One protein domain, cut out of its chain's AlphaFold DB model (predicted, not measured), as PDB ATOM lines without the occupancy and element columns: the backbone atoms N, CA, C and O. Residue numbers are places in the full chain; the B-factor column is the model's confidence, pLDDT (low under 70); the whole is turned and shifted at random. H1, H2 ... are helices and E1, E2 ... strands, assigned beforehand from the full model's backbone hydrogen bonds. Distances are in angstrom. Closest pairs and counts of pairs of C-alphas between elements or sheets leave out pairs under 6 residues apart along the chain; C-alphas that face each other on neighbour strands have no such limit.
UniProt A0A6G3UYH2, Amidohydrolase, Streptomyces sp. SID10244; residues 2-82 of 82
ATOM      1  N   HIS A   2     -18.175  34.354  12.121       95.00
ATOM      2  CA  HIS A   2     -19.620  34.136  12.314       95.00
ATOM      3  C   HIS A   2     -20.094  34.120  13.780       95.00
ATOM      4  O   HIS A   2     -20.978  34.884  14.134       95.00
ATOM      5  N   SER A   3     -19.461  33.326  14.653       94.56
ATOM      6  CA  SER A   3     -19.853  33.232  16.076       94.56
ATOM      7  C   SER A   3     -19.470  34.450  16.929       94.56
ATOM      8  O   SER A   3     -19.860  34.533  18.087       94.56
ATOM      9  N   HIS A   4     -18.660  35.358  16.382       93.88
ATOM     10  CA  HIS A   4     -18.150  36.551  17.063       93.88
ATOM     11  C   HIS A   4     -18.373  37.770  16.156       93.88
ATOM     12  O   HIS A   4     -17.393  38.350  15.679       93.88
ATOM     13  N   PRO A   5     -19.635  38.095  15.822       94.19
ATOM     14  CA  PRO A   5     -19.915  39.230  14.964       94.19
ATOM     15  C   PRO A   5     -19.601  40.534  15.694       94.19
ATOM     16  O   PRO A   5     -19.780  40.645  16.906       94.19
ATOM     17  N   GLU A   6     -19.183  41.540  14.936       93.81
ATOM     18  CA  GLU A   6     -19.032  42.906  15.422       93.81
ATOM     19  C   GLU A   6     -19.791  43.850  14.499       93.81
ATOM     20  O   GLU A   6     -19.828  43.653  13.284       93.81
ATOM     21  N   LEU A   7     -20.426  44.858  15.085       92.12
ATOM     22  CA  LEU A   7     -21.251  45.807  14.349       92.12
ATOM     23  C   LEU A   7     -20.436  46.852  13.598       92.12
ATOM     24  O   LEU A   7     -19.278  47.113  13.930       92.12
ATOM     25  N   SER A   8     -21.117  47.526  12.671       92.38
ATOM     26  CA  SER A   8     -20.591  48.661  11.921       92.38
ATOM     27  C   SER A   8     -19.889  49.686  12.831       92.38
ATOM     28  O   SER A   8     -20.465  50.178  13.807       92.38
ATOM     29  N   ASN A   9     -18.651  50.048  12.490       92.38
ATOM     30  CA  ASN A   9     -17.741  50.928  13.236       92.38
ATOM     31  C   ASN A   9     -17.306  50.418  14.623       92.38
ATOM     32  O   ASN A   9     -16.819  51.205  15.438       92.38
ATOM     33  N   ARG A  10     -17.467  49.126  14.916       92.69
ATOM     34  CA  ARG A  10     -17.062  48.482  16.181       92.69
ATOM     35  C   ARG A  10     -16.284  47.178  15.952       92.69
ATOM     36  O   ARG A  10     -16.103  46.398  16.880       92.69
ATOM     37  N   GLU A  11     -15.799  46.950  14.736       94.94
ATOM     38  CA  GLU A  11     -15.187  45.712  14.232       94.94
ATOM     39  C   GLU A  11     -13.707  45.565  14.612       94.94
ATOM     40  O   GLU A  11     -12.857  45.222  13.782       94.94
ATOM     41  N   VAL A  12     -13.370  45.867  15.867       96.50
ATOM     42  CA  VAL A  12     -11.985  45.930  16.351       96.50
ATOM     43  C   VAL A  12     -11.293  44.573  16.207       96.50
ATOM     44  O   VAL A  12     -10.190  44.485  15.653       96.50
ATOM     45  N   ASN A  13     -11.927  43.498  16.677       96.88
ATOM     46  CA  ASN A  13     -11.332  42.162  16.677       96.88
ATOM     47  C   ASN A  13     -11.322  41.545  15.275       96.88
ATOM     48  O   ASN A  13     -10.364  40.871  14.889       96.88
ATOM     49  N   THR A  14     -12.364  41.801  14.494       97.56
ATOM     50  CA  THR A  14     -12.533  41.354  13.113       97.56
ATOM     51  C   THR A  14     -11.480  41.997  12.223       97.56
ATOM     52  O   THR A  14     -10.788  41.285  11.495       97.56
ATOM     53  N   SER A  15     -11.265  43.311  12.351       98.38
ATOM     54  CA  SER A  15     -10.189  44.034  11.661       98.38
ATOM     55  C   SER A  15      -8.816  43.447  11.988       98.38
ATOM     56  O   SER A  15      -8.031  43.129  11.088       98.38
ATOM     57  N   ALA A  16      -8.542  43.228  13.280       98.38
ATOM     58  CA  ALA A  16      -7.283  42.653  13.738       98.38
ATOM     59  C   ALA A  16      -7.059  41.240  13.175       98.38
ATOM     60  O   ALA A  16      -5.965  40.939  12.689       98.38
ATOM     61  N   LEU A  17      -8.097  40.397  13.180       98.44
ATOM     62  CA  LEU A  17      -8.055  39.052  12.612       98.44
ATOM     63  C   LEU A  17      -7.794  39.088  11.102       98.44
ATOM     64  O   LEU A  17      -6.926  38.364  10.625       98.44
ATOM     65  N   VAL A  18      -8.493  39.932  10.339       98.38
ATOM     66  CA  VAL A  18      -8.277  40.052   8.886       98.38
ATOM     67  C   VAL A  18      -6.842  40.483   8.589       98.38
ATOM     68  O   VAL A  18      -6.161  39.833   7.795       98.38
ATOM     69  N   ALA A  19      -6.338  41.517   9.265       98.69
ATOM     70  CA  ALA A  19      -4.963  41.979   9.089       98.69
ATOM     71  C   ALA A  19      -3.940  40.877   9.406       98.69
ATOM     72  O   ALA A  19      -2.956  40.696   8.689       98.69
ATOM     73  N   GLU A  20      -4.176  40.112  10.468       98.56
ATOM     74  CA  GLU A  20      -3.348  38.977  10.861       98.56
ATOM     75  C   GLU A  20      -3.337  37.865   9.802       98.56
ATOM     76  O   GLU A  20      -2.266  37.366   9.442       98.56
ATOM     77  N   ARG A  21      -4.495  37.540   9.221       98.44
ATOM     78  CA  ARG A  21      -4.601  36.551   8.142       98.44
ATOM     79  C   ARG A  21      -3.939  37.001   6.851       98.44
ATOM     80  O   ARG A  21      -3.251  36.191   6.237       98.44
ATOM     81  N   LEU A  22      -4.072  38.272   6.475       98.56
ATOM     82  CA  LEU A  22      -3.381  38.829   5.310       98.56
ATOM     83  C   LEU A  22      -1.854  38.776   5.483       98.56
ATOM     84  O   LEU A  22      -1.148  38.352   4.571       98.56
ATOM     85  N   ARG A  23      -1.338  39.102   6.677       98.62
ATOM     86  CA  ARG A  23       0.099  38.957   6.978       98.62
ATOM     87  C   ARG A  23       0.551  37.500   6.884       98.62
ATOM     88  O   ARG A  23       1.562  37.217   6.251       98.62
ATOM     89  N   ARG A  24      -0.206  36.561   7.465       98.56
ATOM     90  CA  ARG A  24       0.107  35.119   7.392       98.56
ATOM     91  C   ARG A  24       0.055  34.559   5.975       98.56
ATOM     92  O   ARG A  24       0.789  33.623   5.678       98.56
ATOM     93  N   ALA A  25      -0.804  35.106   5.122       98.00
ATOM     94  CA  ALA A  25      -0.899  34.720   3.721       98.00
ATOM     95  C   ALA A  25       0.275  35.237   2.865       98.00
ATOM     96  O   ALA A  25       0.377  34.855   1.703       98.00
ATOM     97  N   GLY A  26       1.167  36.061   3.427       97.81
ATOM     98  CA  GLY A  26       2.378  36.521   2.745       97.81
ATOM     99  C   GLY A  26       2.150  37.699   1.803       97.81
ATOM    100  O   GLY A  26       2.851  37.814   0.805       97.81
ATOM    101  N   LEU A  27       1.169  38.557   2.096       98.31
ATOM    102  CA  LEU A  27       1.008  39.811   1.364       98.31
ATOM    103  C   LEU A  27       2.191  40.744   1.644       98.31
ATOM    104  O   LEU A  27       2.667  40.820   2.778       98.31
ATOM    105  N   ASP A  28       2.634  41.466   0.617       97.69
ATOM    106  CA  ASP A  28       3.809  42.340   0.683       97.69
ATOM    107  C   ASP A  28       3.593  43.523   1.628       97.69
ATOM    108  O   ASP A  28       4.510  43.952   2.326       97.69
ATOM    109  N   GLU A  29       2.368  44.053   1.660       98.25
ATOM    110  CA  GLU A  29       1.986  45.138   2.556       98.25
ATOM    111  C   GLU A  29       0.612  44.874   3.164       98.25
ATOM    112  O   GLU A  29      -0.310  44.403   2.493       98.25
ATOM    113  N   VAL A  30       0.462  45.226   4.441       98.69
ATOM    114  CA  VAL A  30      -0.820  45.192   5.146       98.69
ATOM    115  C   VAL A  30      -0.994  46.498   5.904       98.69
ATOM    116  O   VAL A  30      -0.324  46.742   6.910       98.69
ATOM    117  N   HIS A  31      -1.918  47.314   5.414       98.56
ATOM    118  CA  HIS A  31      -2.288  48.613   5.963       98.56
ATOM    119  C   HIS A  31      -3.547  48.462   6.817       98.56
ATOM    120  O   HIS A  31      -4.520  47.844   6.388       98.56
ATOM    121  N   THR A  32      -3.534  49.018   8.025       98.50
ATOM    122  CA  THR A  32      -4.639  48.949   8.998       98.50
ATOM    123  C   THR A  32      -5.007  50.344   9.486       98.50
ATOM    124  O   THR A  32      -4.202  51.266   9.363       98.50
ATOM    125  N   GLY A  33      -6.182  50.502  10.098       97.12
ATOM    126  CA  GLY A  33      -6.607  51.791  10.654       97.12
ATOM    127  C   GLY A  33      -7.186  52.750   9.610       97.12
ATOM    128  O   GLY A  33      -7.323  53.945   9.867       97.12
ATOM    129  N   ILE A  34      -7.513  52.251   8.414       97.19
ATOM    130  CA  ILE A  34      -8.068  53.066   7.332       97.19
ATOM    131  C   ILE A  34      -9.525  53.367   7.675       97.19
ATOM    132  O   ILE A  34     -10.338  52.451   7.764       97.19
ATOM    133  N   ALA A  35      -9.847  54.645   7.886       95.12
ATOM    134  CA  ALA A  35     -11.181  55.080   8.312       95.12
ATOM    135  C   ALA A  35     -11.708  54.326   9.559       95.12
ATOM    136  O   ALA A  35     -12.891  54.016   9.649       95.12
ATOM    137  N   GLY A  36     -10.826  54.013  10.517       96.44
ATOM    138  CA  GLY A  36     -11.169  53.267  11.733       96.44
ATOM    139  C   GLY A  36     -10.727  51.809  11.652       96.44
ATOM    140  O   GLY A  36      -9.627  51.486  12.087       96.44
ATOM    141  N   HIS A  37     -11.554  50.938  11.070       97.75
ATOM    142  CA  HIS A  37     -11.320  49.483  11.054       97.75
ATOM    143  C   HIS A  37     -10.940  48.911   9.683       97.75
ATOM    144  O   HIS A  37     -10.733  47.703   9.559       97.75
ATOM    145  N   GLY A  38     -10.811  49.747   8.650       98.19
ATOM    146  CA  GLY A  38     -10.454  49.299   7.310       98.19
ATOM    147  C   GLY A  38      -9.059  48.672   7.245       98.19
ATOM    148  O   GLY A  38      -8.095  49.172   7.842       98.19
ATOM    149  N   VAL A  39      -8.964  47.586   6.475       98.62
ATOM    150  CA  VAL A  39      -7.728  46.844   6.206       98.62
ATOM    151  C   VAL A  39      -7.521  46.739   4.700       98.62
ATOM    152  O   VAL A  39      -8.433  46.359   3.968       98.62
ATOM    153  N   VAL A  40      -6.312  47.048   4.232       98.62
ATOM    154  CA  VAL A  40      -5.906  46.874   2.833       98.62
ATOM    155  C   VAL A  40      -4.655  46.011   2.779       98.62
ATOM    156  O   VAL A  40      -3.635  46.338   3.384       98.62
ATOM    157  N   GLY A  41      -4.737  44.914   2.033       98.38
ATOM    158  CA  GLY A  41      -3.597  44.073   1.699       98.38
ATOM    159  C   GLY A  41      -3.133  44.316   0.266       98.38
ATOM    160  O   GLY A  41      -3.959  44.376  -0.644       98.38
ATOM    161  N   VAL A  42      -1.822  44.420   0.055       97.88
ATOM    162  CA  VAL A  42      -1.212  44.535  -1.275       97.88
ATOM    163  C   VAL A  42      -0.410  43.275  -1.564       97.88
ATOM    164  O   VAL A  42       0.483  42.920  -0.800       97.88
ATOM    165  N   LEU A  43      -0.726  42.623  -2.684       96.94
ATOM    166  CA  LEU A  43       0.073  41.546  -3.263       96.94
ATOM    167  C   LEU A  43       0.670  42.031  -4.588       96.94
ATOM    168  O   LEU A  43      -0.057  42.376  -5.523       96.94
ATOM    169  N   ARG A  44       1.994  42.051  -4.677       95.31
ATOM    170  CA  ARG A  44       2.768  42.451  -5.847       95.31
ATOM    171  C   ARG A  44       2.989  41.223  -6.724       95.31
ATOM    172  O   ARG A  44       3.611  40.242  -6.329       95.31
ATOM    173  N   GLY A  45       2.459  41.271  -7.943       92.56
ATOM    174  CA  GLY A  45       2.668  40.206  -8.920       92.56
ATOM    175  C   GLY A  45       4.140  40.080  -9.330       92.56
ATOM    176  O   GLY A  45       4.883  41.055  -9.344       92.56
ATOM    177  N   GLY A  46       4.558  38.883  -9.750       92.19
ATOM    178  CA  GLY A  46       5.944  38.618 -10.169       92.19
ATOM    179  C   GLY A  46       6.343  39.164 -11.549       92.19
ATOM    180  O   GLY A  46       7.416  38.833 -12.047       92.19
ATOM    181  N   ARG A  47       5.485  39.949 -12.214       93.25
ATOM    182  CA  ARG A  47       5.738  40.520 -13.549       93.25
ATOM    183  C   ARG A  47       5.703  42.038 -13.475       93.25
ATOM    184  O   ARG A  47       4.805  42.598 -12.858       93.25
ATOM    185  N   ALA A  48       6.637  42.685 -14.169       90.50
ATOM    186  CA  ALA A  48       6.630  44.135 -14.315       90.50
ATOM    187  C   ALA A  48       5.343  44.613 -15.011       90.50
ATOM    188  O   ALA A  48       4.892  44.010 -15.990       90.50
ATOM    189  N   GLY A  49       4.772  45.702 -14.502       90.38
ATOM    190  CA  GLY A  49       3.562  46.324 -15.023       90.38
ATOM    191  C   GLY A  49       2.964  47.308 -14.022       90.38
ATOM    192  O   GLY A  49       3.314  47.301 -12.845       90.38
ATOM    193  N   ASP A  50       2.062  48.150 -14.508       92.88
ATOM    194  CA  ASP A  50       1.354  49.198 -13.763       92.88
ATOM    195  C   ASP A  50      -0.136  48.879 -13.542       92.88
ATOM    196  O   ASP A  50      -0.855  49.627 -12.881       92.88
ATOM    197  N   ARG A  51      -0.617  47.755 -14.087       95.31
ATOM    198  CA  ARG A  51      -2.009  47.319 -13.953       95.31
ATOM    199  C   ARG A  51      -2.271  46.783 -12.550       95.31
ATOM    200  O   ARG A  51      -1.583  45.873 -12.092       95.31
ATOM    201  N   VAL A  52      -3.326  47.292 -11.921       95.56
ATOM    202  CA  VAL A  52      -3.762  46.908 -10.573       95.56
ATOM    203  C   VAL A  52      -5.219  46.452 -10.621       95.56
ATOM    204  O   VAL A  52      -6.043  47.074 -11.289       95.56
ATOM    205  N   ALA A  53      -5.536  45.368  -9.911       96.00
ATOM    206  CA  ALA A  53      -6.901  44.899  -9.693       96.00
ATOM    207  C   ALA A  53      -7.252  45.016  -8.206       96.00
ATOM    208  O   ALA A  53      -6.445  44.655  -7.350       96.00
ATOM    209  N   GLY A  54      -8.451  45.516  -7.908       97.06
ATOM    210  CA  GLY A  54      -8.971  45.624  -6.548       97.06
ATOM    211  C   GLY A  54     -10.011  44.545  -6.268       97.06
ATOM    212  O   GLY A  54     -10.909  44.325  -7.079       97.06
ATOM    213  N   LEU A  55      -9.906  43.904  -5.106       97.88
ATOM    214  CA  LEU A  55     -10.927  43.015  -4.554       97.88
ATOM    215  C   LEU A  55     -11.426  43.624  -3.245       97.88
ATOM    216  O   LEU A  55     -10.620  44.090  -2.440       97.88
ATOM    217  N   ARG A  56     -12.744  43.635  -3.037       98.31
ATOM    218  CA  ARG A  56     -13.377  44.235  -1.857       98.31
ATOM    219  C   ARG A  56     -14.316  43.237  -1.197       98.31
ATOM    220  O   ARG A  56     -15.127  42.619  -1.878       98.31
ATOM    221  N   ALA A  57     -14.230  43.163   0.125       97.94
ATOM    222  CA  ALA A  57     -15.184  42.494   0.999       97.94
ATOM    223  C   ALA A  57     -15.505  43.428   2.177       97.94
ATOM    224  O   ALA A  57     -14.621  44.154   2.639       97.94
ATOM    225  N   ASP A  58     -16.759  43.454   2.611       97.06
ATOM    226  CA  ASP A  58     -17.174  43.974   3.917       97.06
ATOM    227  C   ASP A  58     -17.002  42.898   4.994       97.06
ATOM    228  O   ASP A  58     -16.794  41.720   4.700       97.06
ATOM    229  N   MET A  59     -17.011  43.327   6.254       96.56
ATOM    230  CA  MET A  59     -16.735  42.450   7.394       96.56
ATOM    231  C   MET A  59     -17.596  42.749   8.625       96.56
ATOM    232  O   MET A  59     -17.498  42.017   9.606       96.56
ATOM    233  N   ASP A  60     -18.408  43.804   8.586       94.88
ATOM    234  CA  ASP A  60     -19.319  44.161   9.663       94.88
ATOM    235  C   ASP A  60     -20.578  43.292   9.649       94.88
ATOM    236  O   ASP A  60     -21.016  42.777   8.617       94.88
ATOM    237  N   ALA A  61     -21.139  43.094  10.835       94.31
ATOM    238  CA  ALA A  61     -22.340  42.311  11.054       94.31
ATOM    239  C   ALA A  61     -23.563  43.199  11.326       94.31
ATOM    240  O   ALA A  61     -23.482  44.424  11.385       94.31
ATOM    241  N   LEU A  62     -24.713  42.550  11.523       92.12
ATOM    242  CA  LEU A  62     -25.993  43.195  11.807       92.12
ATOM    243  C   LEU A  62     -26.466  42.916  13.246       92.12
ATOM    244  O   LEU A  62     -26.166  41.853  13.792       92.12
ATOM    245  N   PRO A  63     -27.263  43.820  13.843       90.88
ATOM    246  CA  PRO A  63     -27.815  43.693  15.197       90.88
ATOM    247  C   PRO A  63     -29.046  42.766  15.220       90.88
ATOM    248  O   PRO A  63     -30.152  43.174  15.566       90.88
ATOM    249  N   VAL A  64     -28.893  41.517  14.777       90.38
ATOM    250  CA  VAL A  64     -30.008  40.569  14.640       90.38
ATOM    251  C   VAL A  64     -29.694  39.278  15.382       90.38
ATOM    252  O   VAL A  64     -28.609  38.718  15.242       90.38
ATOM    253  N   ALA A  65     -30.671  38.783  16.144       91.06
ATOM    254  CA  ALA A  65     -30.591  37.462  16.750       91.06
ATOM    255  C   ALA A  65     -30.572  36.379  15.665       91.06
ATOM    256  O   ALA A  65     -31.477  36.295  14.831       91.06
ATOM    257  N   GLU A  66     -29.541  35.541  15.673       94.44
ATOM    258  CA  GLU A  66     -29.407  34.481  14.685       94.44
ATOM    259  C   GLU A  66     -30.392  33.333  14.945       94.44
ATOM    260  O   GLU A  66     -30.486  32.807  16.052       94.44
ATOM    261  N   ALA A  67     -31.097  32.904  13.894       95.19
ATOM    262  CA  ALA A  67     -32.093  31.827  13.947       95.19
ATOM    263  C   ALA A  67     -31.699  30.582  13.124       95.19
ATOM    264  O   ALA A  67     -32.542  29.737  12.836       95.19
ATOM    265  N   SER A  68     -30.435  30.475  12.700       96.00
ATOM    266  CA  SER A  68     -29.979  29.413  11.791       96.00
ATOM    267  C   SER A  68     -29.867  28.035  12.462       96.00
ATOM    268  O   SER A  68     -30.043  27.017  11.799       96.00
ATOM    269  N   GLY A  69     -29.554  28.000  13.765       94.75
ATOM    270  CA  GLY A  69     -29.325  26.771  14.529       94.75
ATOM    271  C   GLY A  69     -28.016  26.035  14.209       94.75
ATOM    272  O   GLY A  69     -27.857  24.892  14.633       94.75
ATOM    273  N   VAL A  70     -27.086  26.643  13.463       97.50
ATOM    274  CA  VAL A  70     -25.788  26.020  13.148       97.50
ATOM    275  C   VAL A  70     -24.848  26.024  14.358       97.50
ATOM    276  O   VAL A  70     -24.931  26.901  15.215       97.50
ATOM    277  N   GLU A  71     -23.905  25.078  14.414       97.00
ATOM    278  CA  GLU A  71     -22.982  24.918  15.558       97.00
ATOM    279  C   GLU A  71     -22.133  26.162  15.852       97.00
ATOM    280  O   GLU A  71     -21.706  26.380  16.982       97.00
ATOM    281  N   PHE A  72     -21.881  26.978  14.832       95.69
ATOM    282  CA  PHE A  72     -21.089  28.198  14.931       95.69
ATOM    283  C   PHE A  72     -21.948  29.470  14.925       95.69
ATOM    284  O   PHE A  72     -21.395  30.541  14.671       95.69
ATOM    285  N   ALA A  73     -23.257  29.374  15.182       96.12
ATOM    286  CA  ALA A  73     -24.150  30.527  15.244       96.12
ATOM    287  C   ALA A  73     -23.618  31.609  16.205       96.12
ATOM    288  O   ALA A  73     -23.000  31.312  17.231       96.12
ATOM    289  N   SER A  74     -23.849  32.872  15.862       94.56
ATOM    290  CA  SER A  74     -23.644  34.006  16.750       94.56
ATOM    291  C   SER A  74     -24.483  33.850  18.011       94.56
ATOM    292  O   SER A  74     -25.690  33.611  17.958       94.56
ATOM    293  N   THR A  75     -23.841  34.069  19.154       85.62
ATOM    294  CA  THR A  75     -24.509  34.226  20.450       85.62
ATOM    295  C   THR A  75     -24.569  35.688  20.893       85.62
ATOM    296  O   THR A  75     -24.974  35.970  22.019       85.62
ATOM    297  N   VAL A  76     -24.115  36.617  20.048       81.94
ATOM    298  CA  VAL A  76     -24.037  38.048  20.344       81.94
ATOM    299  C   VAL A  76     -25.190  38.763  19.653       81.94
ATOM    300  O   VAL A  76     -25.353  38.667  18.436       81.94
ATOM    301  N   VAL A  77     -25.965  39.503  20.441       74.88
ATOM    302  CA  VAL A  77     -26.938  40.492  19.974       74.88
ATOM    303  C   VAL A  77     -26.601  41.774  20.717       74.88
ATOM    304  O   VAL A  77     -26.626  41.786  21.946       74.88
ATOM    305  N   ASP A  78     -26.209  42.820  19.991       69.19
ATOM    306  CA  ASP A  78     -25.932  44.118  20.611       69.19
ATOM    307  C   ASP A  78     -27.256  44.692  21.138       69.19
ATOM    308  O   ASP A  78     -28.194  44.916  20.371       69.19
ATOM    309  N   SER A  79     -27.350  44.864  22.458       67.69
ATOM    310  CA  SER A  79     -28.523  45.433  23.129       67.69
ATOM    311  C   SER A  79     -28.599  46.954  23.020       67.69
ATOM    312  O   SER A  79     -29.641  47.531  23.323       67.69
ATOM    313  N   ASP A  80     -27.502  47.588  22.604       68.75
ATOM    314  CA  ASP A  80     -27.276  49.030  22.646       68.75
ATOM    315  C   ASP A  80     -27.196  49.627  21.228       68.75
ATOM    316  O   ASP A  80     -26.719  50.751  21.024       68.75
ATOM    317  N   TYR A  81     -27.654  48.869  20.229       60.94
ATOM    318  CA  TYR A  81     -27.861  49.360  18.876       60.94
ATOM    319  C   TYR A  81     -29.223  50.074  18.785       60.94
ATOM    320  O   TYR A  81     -30.211  49.513  19.263       60.94
ATOM    321  N   PRO A  82     -29.298  51.300  18.228       62.19
ATOM    322  CA  PRO A  82     -30.570  52.000  18.050       62.19
ATOM    323  C   PRO A  82     -31.548  51.258  17.131       62.19
ATOM    324  O   PRO A  82     -31.091  50.559  16.197       62.19
TER     325      PRO A  82
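Overview. This is residues 2 to 82 of the 82 residues of the protein "Amidohydrolase" of Streptomyces sp. SID10244 (UniProt A0A6G3UYH2). With little regular structure, this is an elongated domain in which one helix, H1, packs on a hairpin of two antiparallel strands, E1 and E2, and a long stretch with no named element, residues 43 to 82, first loops out past the hairpin and then runs back along one side of these parts to beyond the H1 end. From the hairpin, residues 43 to 82 run on without a named element; of these, residues 46 to 51 stick out. The 81 printed residues hold H1, E1 and E2 in that order, mixed in class, with 24 residues in named elements. The whole is loose, with a radius of gyration of the C-alphas of 16.0 A and spans of 50 by 28 by 19 A.

Arrangement. Look first at H1, residues 12 to 24, where every O i to N i+4 pair is within hydrogen-bond range. Its Ala 19 makes the closest C-alpha pair with E1, residues 29 to 34, at Val 30, 6.6 A. Ala 19 also comes closest to E2, residues 38 to 42, at the C-alpha of Val 39, 6.3 A. E1 and E2 form an antiparallel hairpin at 164 degrees; find N 31 and O 40 at 2.8 A.

Along the chain. Find C-alpha 12 at (-11.985, 45.930, 16.351); H1 runs 18.5 A from there. E1 spans 13.7 A and E2 13.5 A, ending at C-alpha 42, (-1.212, 44.535, -1.275).

Size, cuts and confidence. The C-alphas of Ala 48 and Ser 79 are farthest apart, 51.4 A. The printed part has no cut, both links are tight, and pLDDT is under 70 at residues 78 to 82.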